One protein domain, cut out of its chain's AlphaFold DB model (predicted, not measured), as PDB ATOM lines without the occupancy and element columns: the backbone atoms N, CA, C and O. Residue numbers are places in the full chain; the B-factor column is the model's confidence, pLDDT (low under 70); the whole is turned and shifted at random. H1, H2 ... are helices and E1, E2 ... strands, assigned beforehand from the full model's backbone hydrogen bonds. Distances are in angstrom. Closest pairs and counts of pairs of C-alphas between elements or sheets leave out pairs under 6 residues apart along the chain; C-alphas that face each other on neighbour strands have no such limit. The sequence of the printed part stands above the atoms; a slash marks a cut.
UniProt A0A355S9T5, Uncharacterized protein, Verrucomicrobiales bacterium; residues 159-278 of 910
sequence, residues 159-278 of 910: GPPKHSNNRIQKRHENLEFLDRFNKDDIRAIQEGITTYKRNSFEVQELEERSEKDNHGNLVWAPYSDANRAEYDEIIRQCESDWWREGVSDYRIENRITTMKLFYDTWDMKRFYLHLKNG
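AT A GLANCE: This is residues 159 to 278 of the 910 residues of an uncharacterized protein of Verrucomicrobiales bacterium (UniProt A0A355S9T5). A long helical hairpin, H3 with H4 folded back beside it, forms one layer, and H2 crosses over one face of it, with the short helices H5 and H1 beyond H2 on the side away from H3. At one end of the longest axis lie loops with the short strand E1, among them residues 208 to 217. The printed part has 120 residues, with five named helices and one named strand in the order H1, H2, E1, H3, H4, H5, and it is mostly helix. It is compact, with a radius of gyration of the C-alphas of 15.0 A, and only just elongated, with spans of 48 by 32 by 24 A.

IN THESE COORDINATES: Find C-alpha 225 at (3.726, 13.372, 10.737); from there H3, residues 225 to 245, runs 30.0 A to C-alpha 245 at (3.309, 19.881, 40.046). H4, residues 249 to 265, returns over 23.7 A. Look earlier for H2, residues 183 to 196, 20.1 A long, and before it H1, residues 175 to 180, 10.1 A. E1, residues 218 to 220, covers 6.1 A. H5, residues 268 to 277, is 13.9 A long and ends with C-alpha 277 at (15.544, 33.566, 20.546).

HOW THE PARTS SIT: Start at H3, which touches H4 with residues 235 to 243 alone; the two form a helical hairpin, opposite ways at a shallow tilt of 21 degrees, and their closest C-alphas, of Ile 235 and Ile 256, are 6.6 A apart. H2 is the hub, touching three helices. It touches H3 at a steep tilt of 61 degrees, closest at the C-alphas of Tyr 196 and Ile 234, 5.5 A apart. H2 touches H4 with residues 185 to 189 alone, closest at the C-alphas of Asp 185 and Arg 255, 6.5 A apart; at 71 degrees they are only just about perpendicular. H2 and H5 only just touch, with 3 pairs of C-alphas within 8 A, the closest those of Thr 194 and Leu 275 at 6.7 A. H1 is close to H2 but not clearly touching, with the C-alphas of Leu 178 and Ile 186 closest at 7.5 A. E1 pairs with no named strand, but residues 211 to 212 pair with it, antiparallel; E1 and H3 are apart. In H2, H3, H4 and H5 every O i to N i+4 pair is within hydrogen-bond range; in H1 0 of 2 are, beside 3 of 3 O i to N i+3 pairs.

THE WHOLE: Look for the two C-alphas farthest apart at His 215 and Arg 244, 48.5 A from each other. The printed part has no cut. The link from H2 to E1 is long, with 21 residues; the other links between named elements are tight. The mean pLDDT of the printed part is 86.3, and residue 214 alone is under 70.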
ATOM      1  N   GLY A 159      -7.905  20.748  14.206       81.69
ATOM      2  CA  GLY A 159      -7.790  20.862  12.752       81.69
ATOM      3  C   GLY A 159      -7.603  22.313  12.283       81.69
ATOM      4  O   GLY A 159      -7.425  23.210  13.109       81.69
ATOM      5  N   PRO A 160      -7.617  22.565  10.960       82.31
ATOM      6  CA  PRO A 160      -7.287  23.875  10.399       82.31
ATOM      7  C   PRO A 160      -8.224  24.977  10.927       82.31
ATOM      8  O   PRO A 160      -9.417  24.721  11.132       82.31
ATOM      9  N   PRO A 161      -7.726  26.214  11.126       81.88
ATOM     10  CA  PRO A 161      -8.545  27.312  11.625       81.88
ATOM     11  C   PRO A 161      -9.662  27.632  10.630       81.88
ATOM     12  O   PRO A 161      -9.412  27.768   9.433       81.88
ATOM     13  N   LYS A 162     -10.898  27.783  11.120       81.56
ATOM     14  CA  LYS A 162     -12.073  28.097  10.290       81.56
ATOM     15  C   LYS A 162     -12.735  29.411  10.698       81.56
ATOM     16  O   LYS A 162     -12.776  29.760  11.872       81.56
ATOM     17  N   HIS A 163     -13.230  30.186   9.735       73.69
ATOM     18  CA  HIS A 163     -14.130  31.322   9.956       73.69
ATOM     19  C   HIS A 163     -15.524  30.830  10.386       73.69
ATOM     20  O   HIS A 163     -15.865  29.662  10.204       73.69
ATOM     21  N   SER A 164     -16.373  31.737  10.883       72.25
ATOM     22  CA  SER A 164     -17.771  31.442  11.257       72.25
ATOM     23  C   SER A 164     -18.618  30.864  10.114       72.25
ATOM     24  O   SER A 164     -19.627  30.214  10.354       72.25
ATOM     25  N   ASN A 165     -18.189  31.061   8.868       77.88
ATOM     26  CA  ASN A 165     -18.796  30.518   7.653       77.88
ATOM     27  C   ASN A 165     -18.093  29.242   7.138       77.88
ATOM     28  O   ASN A 165     -18.195  28.927   5.955       77.88
ATOM     29  N   ASN A 166     -17.369  28.526   8.006       74.56
ATOM     30  CA  ASN A 166     -16.664  27.272   7.715       74.56
ATOM     31  C   ASN A 166     -15.502  27.372   6.698       74.56
ATOM     32  O   ASN A 166     -15.004  26.343   6.244       74.56
ATOM     33  N   ARG A 167     -15.043  28.586   6.355       78.31
ATOM     34  CA  ARG A 167     -13.890  28.828   5.461       78.31
ATOM     35  C   ARG A 167     -12.564  28.670   6.195       78.31
ATOM     36  O   ARG A 167     -12.474  29.097   7.337       78.31
ATOM     37  N   ILE A 168     -11.533  28.148   5.539       80.75
ATOM     38  CA  ILE A 168     -10.202  27.972   6.141       80.75
ATOM     39  C   ILE A 168      -9.477  29.315   6.220       80.75
ATOM     40  O   ILE A 168      -9.494  30.093   5.267       80.75
ATOM     41  N   GLN A 169      -8.861  29.588   7.365       81.31
ATOM     42  CA  GLN A 169      -8.078  30.793   7.608       81.31
ATOM     43  C   GLN A 169      -6.586  30.522   7.406       81.31
ATOM     44  O   GLN A 169      -6.101  29.414   7.638       81.31
ATOM     45  N   LYS A 170      -5.837  31.565   7.037       85.44
ATOM     46  CA  LYS A 170      -4.375  31.517   7.077       85.44
ATOM     47  C   LYS A 170      -3.895  31.455   8.532       85.44
ATOM     48  O   LYS A 170      -4.504  32.065   9.413       85.44
ATOM     49  N   ARG A 171      -2.788  30.748   8.771       87.69
ATOM     50  CA  ARG A 171      -2.110  30.724  10.077       87.69
ATOM     51  C   ARG A 171      -1.760  32.130  10.570       87.69
ATOM     52  O   ARG A 171      -1.415  33.015   9.785       87.69
ATOM     53  N   HIS A 172      -1.801  32.318  11.885       87.06
ATOM     54  CA  HIS A 172      -1.378  33.563  12.511       87.06
ATOM     55  C   HIS A 172       0.144  33.727  12.469       87.06
ATOM     56  O   HIS A 172       0.903  32.841  12.856       87.06
ATOM     57  N   GLU A 173       0.567  34.913  12.038       85.31
ATOM     58  CA  GLU A 173       1.972  35.308  11.917       85.31
ATOM     59  C   GLU A 173       2.412  36.327  12.987       85.31
ATOM     60  O   GLU A 173       3.613  36.499  13.205       85.31
ATOM     61  N   ASN A 174       1.455  37.016  13.629       84.06
ATOM     62  CA  ASN A 174       1.709  38.015  14.670       84.06
ATOM     63  C   ASN A 174       1.638  37.371  16.066       84.06
ATOM     64  O   ASN A 174       0.599  36.844  16.471       84.06
ATOM     65  N   LEU A 175       2.744  37.447  16.805       79.44
ATOM     66  CA  LEU A 175       2.878  36.896  18.153       79.44
ATOM     67  C   LEU A 175       2.285  37.802  19.248       79.44
ATOM     68  O   LEU A 175       2.019  37.302  20.334       79.44
ATOM     69  N   GLU A 176       1.981  39.079  18.974       76.81
ATOM     70  CA  GLU A 176       1.314  39.994  19.927       76.81
ATOM     71  C   GLU A 176      -0.064  39.475  20.372       76.81
ATOM     72  O   GLU A 176      -0.560  39.806  21.444       76.81
ATOM     73  N   PHE A 177      -0.696  38.610  19.573       73.50
ATOM     74  CA  PHE A 177      -1.955  37.970  19.954       73.50
ATOM     75  C   PHE A 177      -1.810  36.991  21.127       73.50
ATOM     76  O   PHE A 177      -2.809  36.722  21.799       73.50
ATOM     77  N   LEU A 178      -0.599  36.499  21.417       76.88
ATOM     78  CA  LEU A 178      -0.339  35.654  22.586       76.88
ATOM     79  C   LEU A 178      -0.582  36.410  23.904       76.88
ATOM     80  O   LEU A 178      -0.990  35.790  24.884       76.88
ATOM     81  N   ASP A 179      -0.467  37.745  23.908       75.12
ATOM     82  CA  ASP A 179      -0.743  38.588  25.081       75.12
ATOM     83  C   ASP A 179      -2.219  38.581  25.511       75.12
ATOM     84  O   ASP A 179      -2.550  39.045  26.606       75.12
ATOM     85  N   ARG A 180      -3.121  38.056  24.668       78.44
ATOM     86  CA  ARG A 180      -4.548  37.897  24.989       78.44
ATOM     87  C   ARG A 180      -4.846  36.644  25.817       78.44
ATOM     88  O   ARG A 180      -5.945  36.537  26.358       78.44
ATOM     89  N   PHE A 181      -3.906  35.702  25.908       79.88
ATOM     90  CA  PHE A 181      -4.043  34.486  26.711       79.88
ATOM     91  C   PHE A 181      -3.524  34.699  28.141       79.88
ATOM     92  O   PHE A 181      -2.868  35.692  28.457       79.88
ATOM     93  N   ASN A 182      -3.819  33.754  29.039       88.50
ATOM     94  CA  ASN A 182      -3.288  33.790  30.400       88.50
ATOM     95  C   ASN A 182      -1.750  33.684  30.372       88.50
ATOM     96  O   ASN A 182      -1.205  32.683  29.907       88.50
ATOM     97  N   LYS A 183      -1.061  34.709  30.888       85.88
ATOM     98  CA  LYS A 183       0.404  34.823  30.813       85.88
ATOM     99  C   LYS A 183       1.144  33.659  31.469       85.88
ATOM    100  O   LYS A 183       2.133  33.195  30.913       85.88
ATOM    101  N   ASP A 184       0.651  33.164  32.602       84.56
ATOM    102  CA  ASP A 184       1.282  32.051  33.317       84.56
ATOM    103  C   ASP A 184       1.155  30.741  32.533       84.56
ATOM    104  O   ASP A 184       2.065  29.916  32.536       84.56
ATOM    105  N   ASP A 185       0.027  30.540  31.846       89.75
ATOM    106  CA  ASP A 185      -0.193  29.342  31.033       89.75
ATOM    107  C   ASP A 185       0.628  29.360  29.750       89.75
ATOM    108  O   ASP A 185       1.233  28.344  29.411       89.75
ATOM    109  N   ILE A 186       0.706  30.509  29.073       90.94
ATOM    110  CA  ILE A 186       1.566  30.659  27.895       90.94
ATOM    111  C   ILE A 186       3.027  30.457  28.273       90.94
ATOM    112  O   ILE A 186       3.709  29.680  27.612       90.94
ATOM    113  N   ARG A 187       3.485  31.067  29.368       88.56
ATOM    114  CA  ARG A 187       4.853  30.883  29.850       88.56
ATOM    115  C   ARG A 187       5.160  29.411  30.138       88.56
ATOM    116  O   ARG A 187       6.155  28.901  29.634       88.56
ATOM    117  N   ALA A 188       4.281  28.704  30.850       89.31
ATOM    118  CA  ALA A 188       4.463  27.279  31.139       89.31
ATOM    119  C   ALA A 188       4.495  26.407  29.867       89.31
ATOM    120  O   ALA A 188       5.264  25.449  29.791       89.31
ATOM    121  N   ILE A 189       3.678  26.733  28.857       92.62
ATOM    122  CA  ILE A 189       3.693  26.060  27.549       92.62
ATOM    123  C   ILE A 189       5.025  26.300  26.831       92.62
ATOM    124  O   ILE A 189       5.643  25.351  26.350       92.62
ATOM    125  N   GLN A 190       5.472  27.555  26.765       92.06
ATOM    126  CA  GLN A 190       6.724  27.941  26.114       92.06
ATOM    127  C   GLN A 190       7.927  27.254  26.772       92.06
ATOM    128  O   GLN A 190       8.759  26.675  26.074       92.06
ATOM    129  N   GLU A 191       7.973  27.236  28.107       90.06
ATOM    130  CA  GLU A 191       9.000  26.536  28.883       90.06
ATOM    131  C   GLU A 191       8.989  25.023  28.618       90.06
ATOM    132  O   GLU A 191      10.040  24.422  28.384       90.06
ATOM    133  N   GLY A 192       7.808  24.401  28.591       90.31
ATOM    134  CA  GLY A 192       7.655  22.975  28.302       90.31
ATOM    135  C   GLY A 192       8.147  22.583  26.905       90.31
ATOM    136  O   GLY A 192       8.873  21.598  26.755       90.31
ATOM    137  N   ILE A 193       7.823  23.384  25.885       91.88
ATOM    138  CA  ILE A 193       8.271  23.151  24.505       91.88
ATOM    139  C   ILE A 193       9.788  23.287  24.398       91.88
ATOM    140  O   ILE A 193      10.437  22.393  23.858       91.88
ATOM    141  N   THR A 194      10.360  24.364  24.940       90.88
ATOM    142  CA  THR A 194      11.813  24.587  24.928       90.88
ATOM    143  C   THR A 194      12.566  23.479  25.662       90.88
ATOM    144  O   THR A 194      13.642  23.082  25.224       90.88
ATOM    145  N   THR A 195      11.992  22.941  26.742       87.75
ATOM    146  CA  THR A 195      12.613  21.870  27.537       87.75
ATOM    147  C   THR A 195      12.663  20.536  26.789       87.75
ATOM    148  O   THR A 195      13.660  19.825  26.878       87.75
ATOM    149  N   TYR A 196      11.592  20.173  26.077       90.06
ATOM    150  CA  TYR A 196      11.409  18.811  25.561       90.06
ATOM    151  C   TYR A 196      11.577  18.653  24.052       90.06
ATOM    152  O   TYR A 196      11.462  17.537  23.534       90.06
ATOM    153  N   LYS A 197      11.876  19.738  23.335       88.00
ATOM    154  CA  LYS A 197      12.194  19.687  21.908       88.00
ATOM    155  C   LYS A 197      13.482  18.881  21.678       88.00
ATOM    156  O   LYS A 197      14.529  19.223  22.217       88.00
ATOM    157  N   ARG A 198      13.408  17.813  20.871       82.44
ATOM    158  CA  ARG A 198      14.532  16.880  20.634       82.44
ATOM    159  C   ARG A 198      15.292  17.177  19.343       82.44
ATOM    160  O   ARG A 198      16.500  16.971  19.293       82.44
ATOM    161  N   ASN A 199      14.594  17.654  18.316       85.69
ATOM    162  CA  ASN A 199      15.176  18.000  17.013       85.69
ATOM    163  C   ASN A 199      15.375  19.517  16.863       85.69
ATOM    164  O   ASN A 199      14.836  20.287  17.663       85.69
ATOM    165  N   SER A 200      16.048  19.965  15.794       81.31
ATOM    166  CA  SER A 200      16.123  21.390  15.428       81.31
ATOM    167  C   SER A 200      14.727  22.038  15.408       81.31
ATOM    168  O   SER A 200      13.707  21.380  15.174       81.31
ATOM    169  N   PHE A 201      14.664  23.346  15.676       85.12
ATOM    170  CA  PHE A 201      13.444  24.170  15.620       85.12
ATOM    171  C   PHE A 201      12.955  24.407  14.172       85.12
ATOM    172  O   PHE A 201      12.505  25.492  13.812       85.12
ATOM    173  N   GLU A 202      13.077  23.388  13.329       83.50
ATOM    174  CA  GLU A 202      12.669  23.378  11.933       83.50
ATOM    175  C   GLU A 202      11.345  22.628  11.797       83.50
ATOM    176  O   GLU A 202      11.091  21.631  12.478       83.50
ATOM    177  N   VAL A 203      10.480  23.135  10.921       86.31
ATOM    178  CA  VAL A 203       9.155  22.567  10.676       86.31
ATOM    179  C   VAL A 203       9.026  22.288   9.190       86.31
ATOM    180  O   VAL A 203       9.336  23.158   8.376       86.31
ATOM    181  N   GLN A 204       8.585  21.082   8.847       88.56
ATOM    182  CA  GLN A 204       8.344  20.663   7.474       88.56
ATOM    183  C   GLN A 204       6.840  20.698   7.195       88.56
ATOM    184  O   GLN A 204       6.069  19.980   7.835       88.56
ATOM    185  N   GLU A 205       6.425  21.526   6.240       88.12
ATOM    186  CA  GLU A 205       5.051  21.565   5.731       88.12
ATOM    187  C   GLU A 205       4.883  20.565   4.583       88.12
ATOM    188  O   GLU A 205       5.751  20.430   3.721       88.12
ATOM    189  N   LEU A 206       3.768  19.836   4.577       87.81
ATOM    190  CA  LEU A 206       3.398  18.939   3.488       87.81
ATOM    191  C   LEU A 206       2.600  19.738   2.457       87.81
ATOM    192  O   LEU A 206       1.369  19.689   2.447       87.81
ATOM    193  N   GLU A 207       3.300  20.488   1.605       81.75
ATOM    194  CA  GLU A 207       2.682  21.380   0.612       81.75
ATOM    195  C   GLU A 207       1.700  20.646  -0.323       81.75
ATOM    196  O   GLU A 207       0.676  21.206  -0.714       81.75
ATOM    197  N   GLU A 208       1.931  19.358  -0.598       80.94
ATOM    198  CA  GLU A 208       1.042  18.485  -1.384       80.94
ATOM    199  C   GLU A 208      -0.340  18.264  -0.740       80.94
ATOM    200  O   GLU A 208      -1.301  17.908  -1.421       80.94
ATOM    201  N   ARG A 209      -0.459  18.485   0.576       82.69
ATOM    202  CA  ARG A 209      -1.699  18.360   1.361       82.69
ATOM    203  C   ARG A 209      -2.279  19.721   1.750       82.69
ATOM    204  O   ARG A 209      -3.083  19.799   2.677       82.69
ATOM    205  N   SER A 210      -1.850  20.784   1.077       83.12
ATOM    206  CA  SER A 210      -2.322  22.138   1.340       83.12
ATOM    207  C   SER A 210      -3.792  22.317   0.976       83.12
ATOM    208  O   SER A 210      -4.250  21.915  -0.094       83.12
ATOM    209  N   GLU A 211      -4.517  23.004   1.843       82.06
ATOM    210  CA  GLU A 211      -5.891  23.421   1.631       82.06
ATOM    211  C   GLU A 211      -5.937  24.852   1.066       82.06
ATOM    212  O   GLU A 211      -5.119  25.722   1.398       82.06
ATOM    213  N   LYS A 212      -6.897  25.081   0.163       81.06
ATOM    214  CA  LYS A 212      -7.060  26.337  -0.581       81.06
ATOM    215  C   LYS A 212      -8.223  27.168  -0.045       81.06
ATOM    216  O   LYS A 212      -9.188  26.624   0.488       81.06
ATOM    217  N   ASP A 213      -8.146  28.484  -0.226       78.25
ATOM    218  CA  ASP A 213      -9.275  29.390  -0.014       78.25
ATOM    219  C   ASP A 213     -10.257  29.384  -1.203       78.25
ATOM    220  O   ASP A 213     -10.052  28.720  -2.222       78.25
ATOM    221  N   ASN A 214     -11.333  30.169  -1.094       68.50
ATOM    222  CA  ASN A 214     -12.354  30.296  -2.139       68.50
ATOM    223  C   ASN A 214     -11.847  30.957  -3.439       68.50
ATOM    224  O   ASN A 214     -12.571  30.951  -4.432       68.50
ATOM    225  N   HIS A 215     -10.643  31.534  -3.442       72.81
ATOM    226  CA  HIS A 215      -9.996  32.117  -4.620       72.81
ATOM    227  C   HIS A 215      -8.934  31.175  -5.212       72.81
ATOM    228  O   HIS A 215      -8.240  31.547  -6.156       72.81
ATOM    229  N   GLY A 216      -8.811  29.951  -4.683       73.38
ATOM    230  CA  GLY A 216      -7.857  28.945  -5.144       73.38
ATOM    231  C   GLY A 216      -6.431  29.136  -4.621       73.38
ATOM    232  O   GLY A 216      -5.540  28.394  -5.045       73.38
ATOM    233  N   ASN A 217      -6.207  30.076  -3.699       80.94
ATOM    234  CA  ASN A 217      -4.902  30.330  -3.094       80.94
ATOM    235  C   ASN A 217      -4.631  29.330  -1.970       80.94
ATOM    236  O   ASN A 217      -5.520  29.020  -1.183       80.94
ATOM    237  N   LEU A 218      -3.392  28.854  -1.861       80.81
ATOM    238  CA  LEU A 218      -2.957  27.986  -0.766       80.81
ATOM    239  C   LEU A 218      -2.902  28.802   0.532       80.81
ATOM    240  O   LEU A 218      -2.172  29.790   0.604       80.81
ATOM    241  N   VAL A 219      -3.681  28.413   1.545       84.44
ATOM    242  CA  VAL A 219      -3.786  29.170   2.810       84.44
ATOM    243  C   VAL A 219      -3.371  28.378   4.044       84.44
ATOM    244  O   VAL A 219      -3.058  28.985   5.069       84.44
ATOM    245  N   TRP A 220      -3.331  27.046   3.964       89.62
ATOM    246  CA  TRP A 220      -2.968  26.194   5.095       89.62
ATOM    247  C   TRP A 220      -2.389  24.854   4.627       89.62
ATOM    248  O   TRP A 220      -2.973  24.230   3.752       89.62
ATOM    249  N   ALA A 221      -1.290  24.379   5.222       87.88
ATOM    250  CA  ALA A 221      -0.690  23.074   4.920       87.88
ATOM    251  C   ALA A 221      -0.384  22.298   6.210       87.88
ATOM    252  O   ALA A 221       0.206  22.875   7.130       87.88
ATOM    253  N   PRO A 222      -0.737  21.005   6.328       87.38
ATOM    254  CA  PRO A 222      -0.418  20.239   7.523       87.38
ATOM    255  C   PRO A 222       1.098  20.056   7.648       87.38
ATOM    256  O   PRO A 222       1.809  19.870   6.663       87.38
ATOM    257  N   TYR A 223       1.591  20.090   8.880       91.06
ATOM    258  CA  TYR A 223       2.981  19.752   9.173       91.06
ATOM    259  C   TYR A 223       3.223  18.241   9.042       91.06
ATOM    260  O   TYR A 223       2.281  17.451   9.139       91.06
ATOM    261  N   SER A 224       4.481  17.839   8.842       90.81
ATOM    262  CA  SER A 224       4.860  16.427   8.708       90.81
ATOM    263  C   SER A 224       4.406  15.584   9.907       90.81
ATOM    264  O   SER A 224       4.367  16.056  11.051       90.81
ATOM    265  N   ASP A 225       4.109  14.303   9.667       88.06
ATOM    266  CA  ASP A 225       3.726  13.372  10.737       88.06
ATOM    267  C   ASP A 225       4.842  13.219  11.784       88.06
ATOM    268  O   ASP A 225       4.559  13.048  12.969       88.06
ATOM    269  N   ALA A 226       6.107  13.371  11.376       88.12
ATOM    270  CA  ALA A 226       7.256  13.392  12.277       88.12
ATOM    271  C   ALA A 226       7.235  14.612  13.217       88.12
ATOM    272  O   ALA A 226       7.404  14.451  14.428       88.12
ATOM    273  N   ASN A 227       6.965  15.820  12.696       91.12
ATOM    274  CA  ASN A 227       6.816  17.017  13.532       91.12
ATOM    275  C   ASN A 227       5.628  16.886  14.492       91.12
ATOM    276  O   ASN A 227       5.728  17.290  15.652       91.12
ATOM    277  N   ARG A 228       4.525  16.280  14.034       89.56
ATOM    278  CA  ARG A 228       3.328  16.084  14.856       89.56
ATOM    279  C   ARG A 228       3.572  15.080  15.979       89.56
ATOM    280  O   ARG A 228       3.196  15.345  17.116       89.56
ATOM    281  N   ALA A 229       4.239  13.966  15.679       90.12
ATOM    282  CA  ALA A 229       4.601  12.956  16.667       90.12
ATOM    283  C   ALA A 229       5.566  13.505  17.732       90.12
ATOM    284  O   ALA A 229       5.384  13.233  18.919       90.12
ATOM    285  N   GLU A 230       6.555  14.314  17.337       91.94
ATOM    286  CA  GLU A 230       7.451  14.991  18.283       91.94
ATOM    287  C   GLU A 230       6.682  15.975  19.176       91.94
ATOM    288  O   GLU A 230       6.859  15.975  20.393       91.94
ATOM    289  N   TYR A 231       5.793  16.787  18.599       93.25
ATOM    290  CA  TYR A 231       5.005  17.749  19.368       93.25
ATOM    291  C   TYR A 231       4.029  17.066  20.341       93.25
ATOM    292  O   TYR A 231       3.874  17.505  21.479       93.25
ATOM    293  N   ASP A 232       3.435  15.935  19.952       91.12
ATOM    294  CA  ASP A 232       2.620  15.106  20.848       91.12
ATOM    295  C   ASP A 232       3.428  14.487  21.999       91.12
ATOM    296  O   ASP A 232       2.901  14.334  23.108       91.12
ATOM    297  N   GLU A 233       4.697  14.150  21.768       91.94
ATOM    298  CA  GLU A 233       5.615  13.689  22.812       91.94
ATOM    299  C   GLU A 233       5.961  14.825  23.787       91.94
ATOM    300  O   GLU A 233       5.929  14.610  24.998       91.94
ATOM    301  N   ILE A 234       6.194  16.045  23.292       93.56
ATOM    302  CA  ILE A 234       6.372  17.242  24.134       93.56
ATOM    303  C   ILE A 234       5.132  17.464  25.004       93.56
ATOM    304  O   ILE A 234       5.258  17.616  26.220       93.56
ATOM    305  N   ILE A 235       3.934  17.425  24.409       93.50
ATOM    306  CA  ILE A 235       2.664  17.528  25.143       93.50
ATOM    307  C   ILE A 235       2.587  16.451  26.227       93.50
ATOM    308  O   ILE A 235       2.195  16.751  27.350       93.50
ATOM    309  N   ARG A 236       2.977  15.207  25.920       91.25
ATOM    310  CA  ARG A 236       2.963  14.096  26.883       91.25
ATOM    311  C   ARG A 236       3.892  14.349  28.073       91.25
ATOM    312  O   ARG A 236       3.519  14.029  29.200       91.25
ATOM    313  N   GLN A 237       5.083  14.895  27.835       90.25
ATOM    314  CA  GLN A 237       6.033  15.207  28.908       90.25
ATOM    315  C   GLN A 237       5.555  16.397  29.751       90.25
ATOM    316  O   GLN A 237       5.522  16.294  30.975       90.25
ATOM    317  N   CYS A 238       5.048  17.456  29.113       91.31
ATOM    318  CA  CYS A 238       4.452  18.603  29.806       91.31
ATOM    319  C   CYS A 238       3.242  18.203  30.664       91.31
ATOM    320  O   CYS A 238       3.128  18.618  31.812       91.31
ATOM    321  N   GLU A 239       2.349  17.369  30.124       91.75
ATOM    322  CA  GLU A 239       1.166  16.860  30.823       91.75
ATOM    323  C   GLU A 239       1.555  16.083  32.092       91.75
ATOM    324  O   GLU A 239       0.955  16.292  33.146       91.75
ATOM    325  N   SER A 240       2.588  15.237  32.010       87.19
ATOM    326  CA  SER A 240       3.110  14.497  33.164       87.19
ATOM    327  C   SER A 240       3.679  15.428  34.238       87.19
ATOM    328  O   SER A 240       3.408  15.228  35.422       87.19
ATOM    329  N   ASP A 241       4.442  16.449  33.848       87.62
ATOM    330  CA  ASP A 241       5.045  17.385  34.801       87.62
ATOM    331  C   ASP A 241       4.019  18.280  35.474       87.62
ATOM    332  O   ASP A 241       3.976  18.334  36.698       87.62
ATOM    333  N   TRP A 242       3.132  18.918  34.708       89.38
ATOM    334  CA  TRP A 242       2.079  19.759  35.280       89.38
ATOM    335  C   TRP A 242       1.176  18.958  36.221       89.38
ATOM    336  O   TRP A 242       0.695  19.474  37.232       89.38
ATOM    337  N   TRP A 243       0.971  17.673  35.932       88.44
ATOM    338  CA  TRP A 243       0.254  16.789  36.836       88.44
ATOM    339  C   TRP A 243       1.031  16.516  38.140       88.44
ATOM    340  O   TRP A 243       0.435  16.590  39.219       88.44
ATOM    341  N   ARG A 244       2.351  16.276  38.073       84.38
ATOM    342  CA  ARG A 244       3.234  16.112  39.254       84.38
ATOM    343  C   ARG A 244       3.311  17.387  40.101       84.38
ATOM    344  O   ARG A 244       3.211  17.318  41.329       84.38
ATOM    345  N   GLU A 245       3.391  18.543  39.445       84.88
ATOM    346  CA  GLU A 245       3.309  19.881  40.046       84.88
ATOM    347  C   GLU A 245       2.004  20.099  40.826       84.88
ATOM    348  O   GLU A 245       1.951  20.900  41.761       84.88
ATOM    349  N   GLY A 246       0.945  19.365  40.472       83.88
ATOM    350  CA  GLY A 246      -0.379  19.508  41.062       83.88
ATOM    351  C   GLY A 246      -1.209  20.623  40.428       83.88
ATOM    352  O   GLY A 246      -2.104  21.161  41.085       83.88
ATOM    353  N   VAL A 247      -0.937  20.966  39.165       86.31
ATOM    354  CA  VAL A 247      -1.831  21.788  38.338       86.31
ATOM    355  C   VAL A 247      -3.182  21.072  38.220       86.31
ATOM    356  O   VAL A 247      -3.247  19.846  38.127       86.31
ATOM    357  N   SER A 248      -4.288  21.820  38.272       86.56
ATOM    358  CA  SER A 248      -5.623  21.222  38.195       86.56
ATOM    359  C   SER A 248      -5.887  20.592  36.826       86.56
ATOM    360  O   SER A 248      -5.472  21.132  35.800       86.56
ATOM    361  N   ASP A 249      -6.656  19.501  36.800       85.69
ATOM    362  CA  ASP A 249      -7.026  18.793  35.567       85.69
ATOM    363  C   ASP A 249      -7.616  19.721  34.498       85.69
ATOM    364  O   ASP A 249      -7.282  19.596  33.324       85.69
ATOM    365  N   TYR A 250      -8.457  20.677  34.907       87.62
ATOM    366  CA  TYR A 250      -9.044  21.682  34.018       87.62
ATOM    367  C   TYR A 250      -7.980  22.582  33.372       87.62
ATOM    368  O   TYR A 250      -8.022  22.859  32.175       87.62
ATOM    369  N   ARG A 251      -6.994  23.038  34.153       91.19
ATOM    370  CA  ARG A 251      -5.935  23.921  33.656       91.19
ATOM    371  C   ARG A 251      -4.940  23.158  32.777       91.19
ATOM    372  O   ARG A 251      -4.506  23.703  31.767       91.19
ATOM    373  N   ILE A 252      -4.638  21.898  33.104       90.75
ATOM    374  CA  ILE A 252      -3.860  20.992  32.241       90.75
ATOM    375  C   ILE A 252      -4.582  20.789  30.902       90.75
ATOM    376  O   ILE A 252      -3.975  20.953  29.848       90.75
ATOM    377  N   GLU A 253      -5.885  20.506  30.931       90.75
ATOM    378  CA  GLU A 253      -6.710  20.336  29.732       90.75
ATOM    379  C   GLU A 253      -6.719  21.598  28.857       90.75
ATOM    380  O   GLU A 253      -6.494  21.509  27.647       90.75
ATOM    381  N   ASN A 254      -6.858  22.783  29.460       90.44
ATOM    382  CA  ASN A 254      -6.756  24.060  28.752       90.44
ATOM    383  C   ASN A 254      -5.369  24.286  28.136       90.44
ATOM    384  O   ASN A 254      -5.282  24.707  26.980       90.44
ATOM    385  N   ARG A 255      -4.281  23.998  28.864       94.06
ATOM    386  CA  ARG A 255      -2.910  24.131  28.342       94.06
ATOM    387  C   ARG A 255      -2.676  23.204  27.153       94.06
ATOM    388  O   ARG A 255      -2.207  23.666  26.120       94.06
ATOM    389  N   ILE A 256      -3.067  21.933  27.253       93.69
ATOM    390  CA  ILE A 256      -2.930  20.967  26.151       93.69
ATOM    391  C   ILE A 256      -3.784  21.383  24.951       93.69
ATOM    392  O   ILE A 256      -3.316  21.324  23.814       93.69
ATOM    393  N   THR A 257      -5.019  21.831  25.187       91.56
ATOM    394  CA  THR A 257      -5.899  22.341  24.125       91.56
ATOM    395  C   THR A 257      -5.259  23.535  23.424       91.56
ATOM    396  O   THR A 257      -5.230  23.583  22.199       91.56
ATOM    397  N   THR A 258      -4.668  24.451  24.191       92.06
ATOM    398  CA  THR A 258      -3.950  25.620  23.668       92.06
ATOM    399  C   THR A 258      -2.722  25.204  22.857       92.06
ATOM    400  O   THR A 258      -2.544  25.682  21.742       92.06
ATOM    401  N   MET A 259      -1.914  24.259  23.351       93.94
ATOM    402  CA  MET A 259      -0.762  23.724  22.612       93.94
ATOM    403  C   MET A 259      -1.175  23.118  21.269       93.94
ATOM    404  O   MET A 259      -0.522  23.381  20.259       93.94
ATOM    405  N   LYS A 260      -2.254  22.326  21.244       92.75
ATOM    406  CA  LYS A 260      -2.784  21.713  20.015       92.75
ATOM    407  C   LYS A 260      -3.364  22.750  19.062       92.75
ATOM    408  O   LYS A 260      -3.131  22.663  17.862       92.75
ATOM    409  N   LEU A 261      -4.049  23.757  19.599       90.19
ATOM    410  CA  LEU A 261      -4.541  24.888  18.826       90.19
ATOM    411  C   LEU A 261      -3.386  25.657  18.179       90.19
ATOM    412  O   LEU A 261      -3.460  25.946  16.990       90.19
ATOM    413  N   PHE A 262      -2.313  25.959  18.915       90.81
ATOM    414  CA  PHE A 262      -1.131  26.631  18.366       90.81
ATOM    415  C   PHE A 262      -0.533  25.861  17.194       90.81
ATOM    416  O   PHE A 262      -0.295  26.458  16.149       90.81
ATOM    417  N   TYR A 263      -0.392  24.543  17.330       91.25
ATOM    418  CA  TYR A 263       0.125  23.694  16.259       91.25
ATOM    419  C   TYR A 263      -0.711  23.781  14.975       91.25
ATOM    420  O   TYR A 263      -0.165  23.811  13.875       91.25
ATOM    421  N   ASP A 264      -2.034  23.857  15.107       87.81
ATOM    422  CA  ASP A 264      -2.923  23.903  13.947       87.81
ATOM    423  C   ASP A 264      -3.108  25.326  13.386       87.81
ATOM    424  O   ASP A 264      -3.329  25.488  12.185       87.81
ATOM    425  N   THR A 265      -3.006  26.371  14.215       87.31
ATOM    426  CA  THR A 265      -3.469  27.731  13.869       87.31
ATOM    427  C   THR A 265      -2.375  28.803  13.803       87.31
ATOM    428  O   THR A 265      -2.608  29.853  13.202       87.31
ATOM    429  N   TRP A 266      -1.172  28.556  14.332       89.50
ATOM    430  CA  TRP A 266      -0.023  29.473  14.239       89.50
ATOM    431  C   TRP A 266       1.027  28.990  13.243       89.50
ATOM    432  O   TRP A 266       1.180  27.795  13.001       89.50
ATOM    433  N   ASP A 267       1.785  29.937  12.685       90.00
ATOM    434  CA  ASP A 267       3.025  29.632  11.972       90.00
ATOM    435  C   ASP A 267       4.072  29.128  12.981       90.00
ATOM    436  O   ASP A 267       4.718  29.903  13.700       90.00
ATOM    437  N   MET A 268       4.237  27.805  13.033       91.12
ATOM    438  CA  MET A 268       5.145  27.148  13.968       91.12
ATOM    439  C   MET A 268       6.613  27.487  13.709       91.12
ATOM    440  O   MET A 268       7.399  27.459  14.654       91.12
ATOM    441  N   LYS A 269       7.004  27.882  12.489       89.94
ATOM    442  CA  LYS A 269       8.376  28.329  12.203       89.94
ATOM    443  C   LYS A 269       8.671  29.635  12.936       89.94
ATOM    444  O   LYS A 269       9.716  29.763  13.574       89.94
ATOM    445  N   ARG A 270       7.739  30.591  12.900       88.94
ATOM    446  CA  ARG A 270       7.862  31.859  13.643       88.94
ATOM    447  C   ARG A 270       7.756  31.660  15.148       88.94
ATOM    448  O   ARG A 270       8.537  32.251  15.892       88.94
ATOM    449  N   PHE A 271       6.826  30.819  15.594       91.06
ATOM    450  CA  PHE A 271       6.663  30.515  17.014       91.06
ATOM    451  C   PHE A 271       7.916  29.846  17.601       91.06
ATOM    452  O   PHE A 271       8.423  30.275  18.635       91.06
ATOM    453  N   TYR A 272       8.486  28.861  16.907       91.62
ATOM    454  CA  TYR A 272       9.737  28.230  17.318       91.62
ATOM    455  C   TYR A 272      10.946  29.164  17.238       91.62
ATOM    456  O   TYR A 272      11.807  29.098  18.110       91.62
ATOM    457  N   LEU A 273      11.012  30.074  16.260       89.44
ATOM    458  CA  LEU A 273      12.058  31.099  16.226       89.44
ATOM    459  C   LEU A 273      11.972  32.038  17.439       89.44
ATOM    460  O   LEU A 273      12.997  32.381  18.024       89.44
ATOM    461  N   HIS A 274      10.760  32.415  17.851       88.75
ATOM    462  CA  HIS A 274      10.537  33.182  19.075       88.75
ATOM    463  C   HIS A 274      10.985  32.416  20.324       88.75
ATOM    464  O   HIS A 274      11.661  32.993  21.171       88.75
ATOM    465  N   LEU A 275      10.681  31.118  20.411       89.62
ATOM    466  CA  LEU A 275      11.150  30.267  21.505       89.62
ATOM    467  C   LEU A 275      12.676  30.125  21.531       89.62
ATOM    468  O   LEU A 275      13.271  30.246  22.595       89.62
ATOM    469  N   LYS A 276      13.309  29.931  20.368       86.50
ATOM    470  CA  LYS A 276      14.768  29.819  20.229       86.50
ATOM    471  C   LYS A 276      15.491  31.107  20.632       86.50
ATOM    472  O   LYS A 276      16.563  31.039  21.224       86.50
ATOM    473  N   ASN A 277      14.934  32.263  20.273       86.94
ATOM    474  CA  ASN A 277      15.544  33.566  20.546       86.94
ATOM    475  C   ASN A 277      15.182  34.120  21.935       86.94
ATOM    476  O   ASN A 277      15.819  35.066  22.396       86.94
ATOM    477  N   GLY A 278      14.147  33.582  22.582       83.62
ATOM    478  CA  GLY A 278      13.725  33.978  23.921       83.62
ATOM    479  C   GLY A 278      14.372  33.139  25.022       83.62
ATOM    480  O   GLY A 278      14.835  32.024  24.801       83.62
TER     481      GLY A 278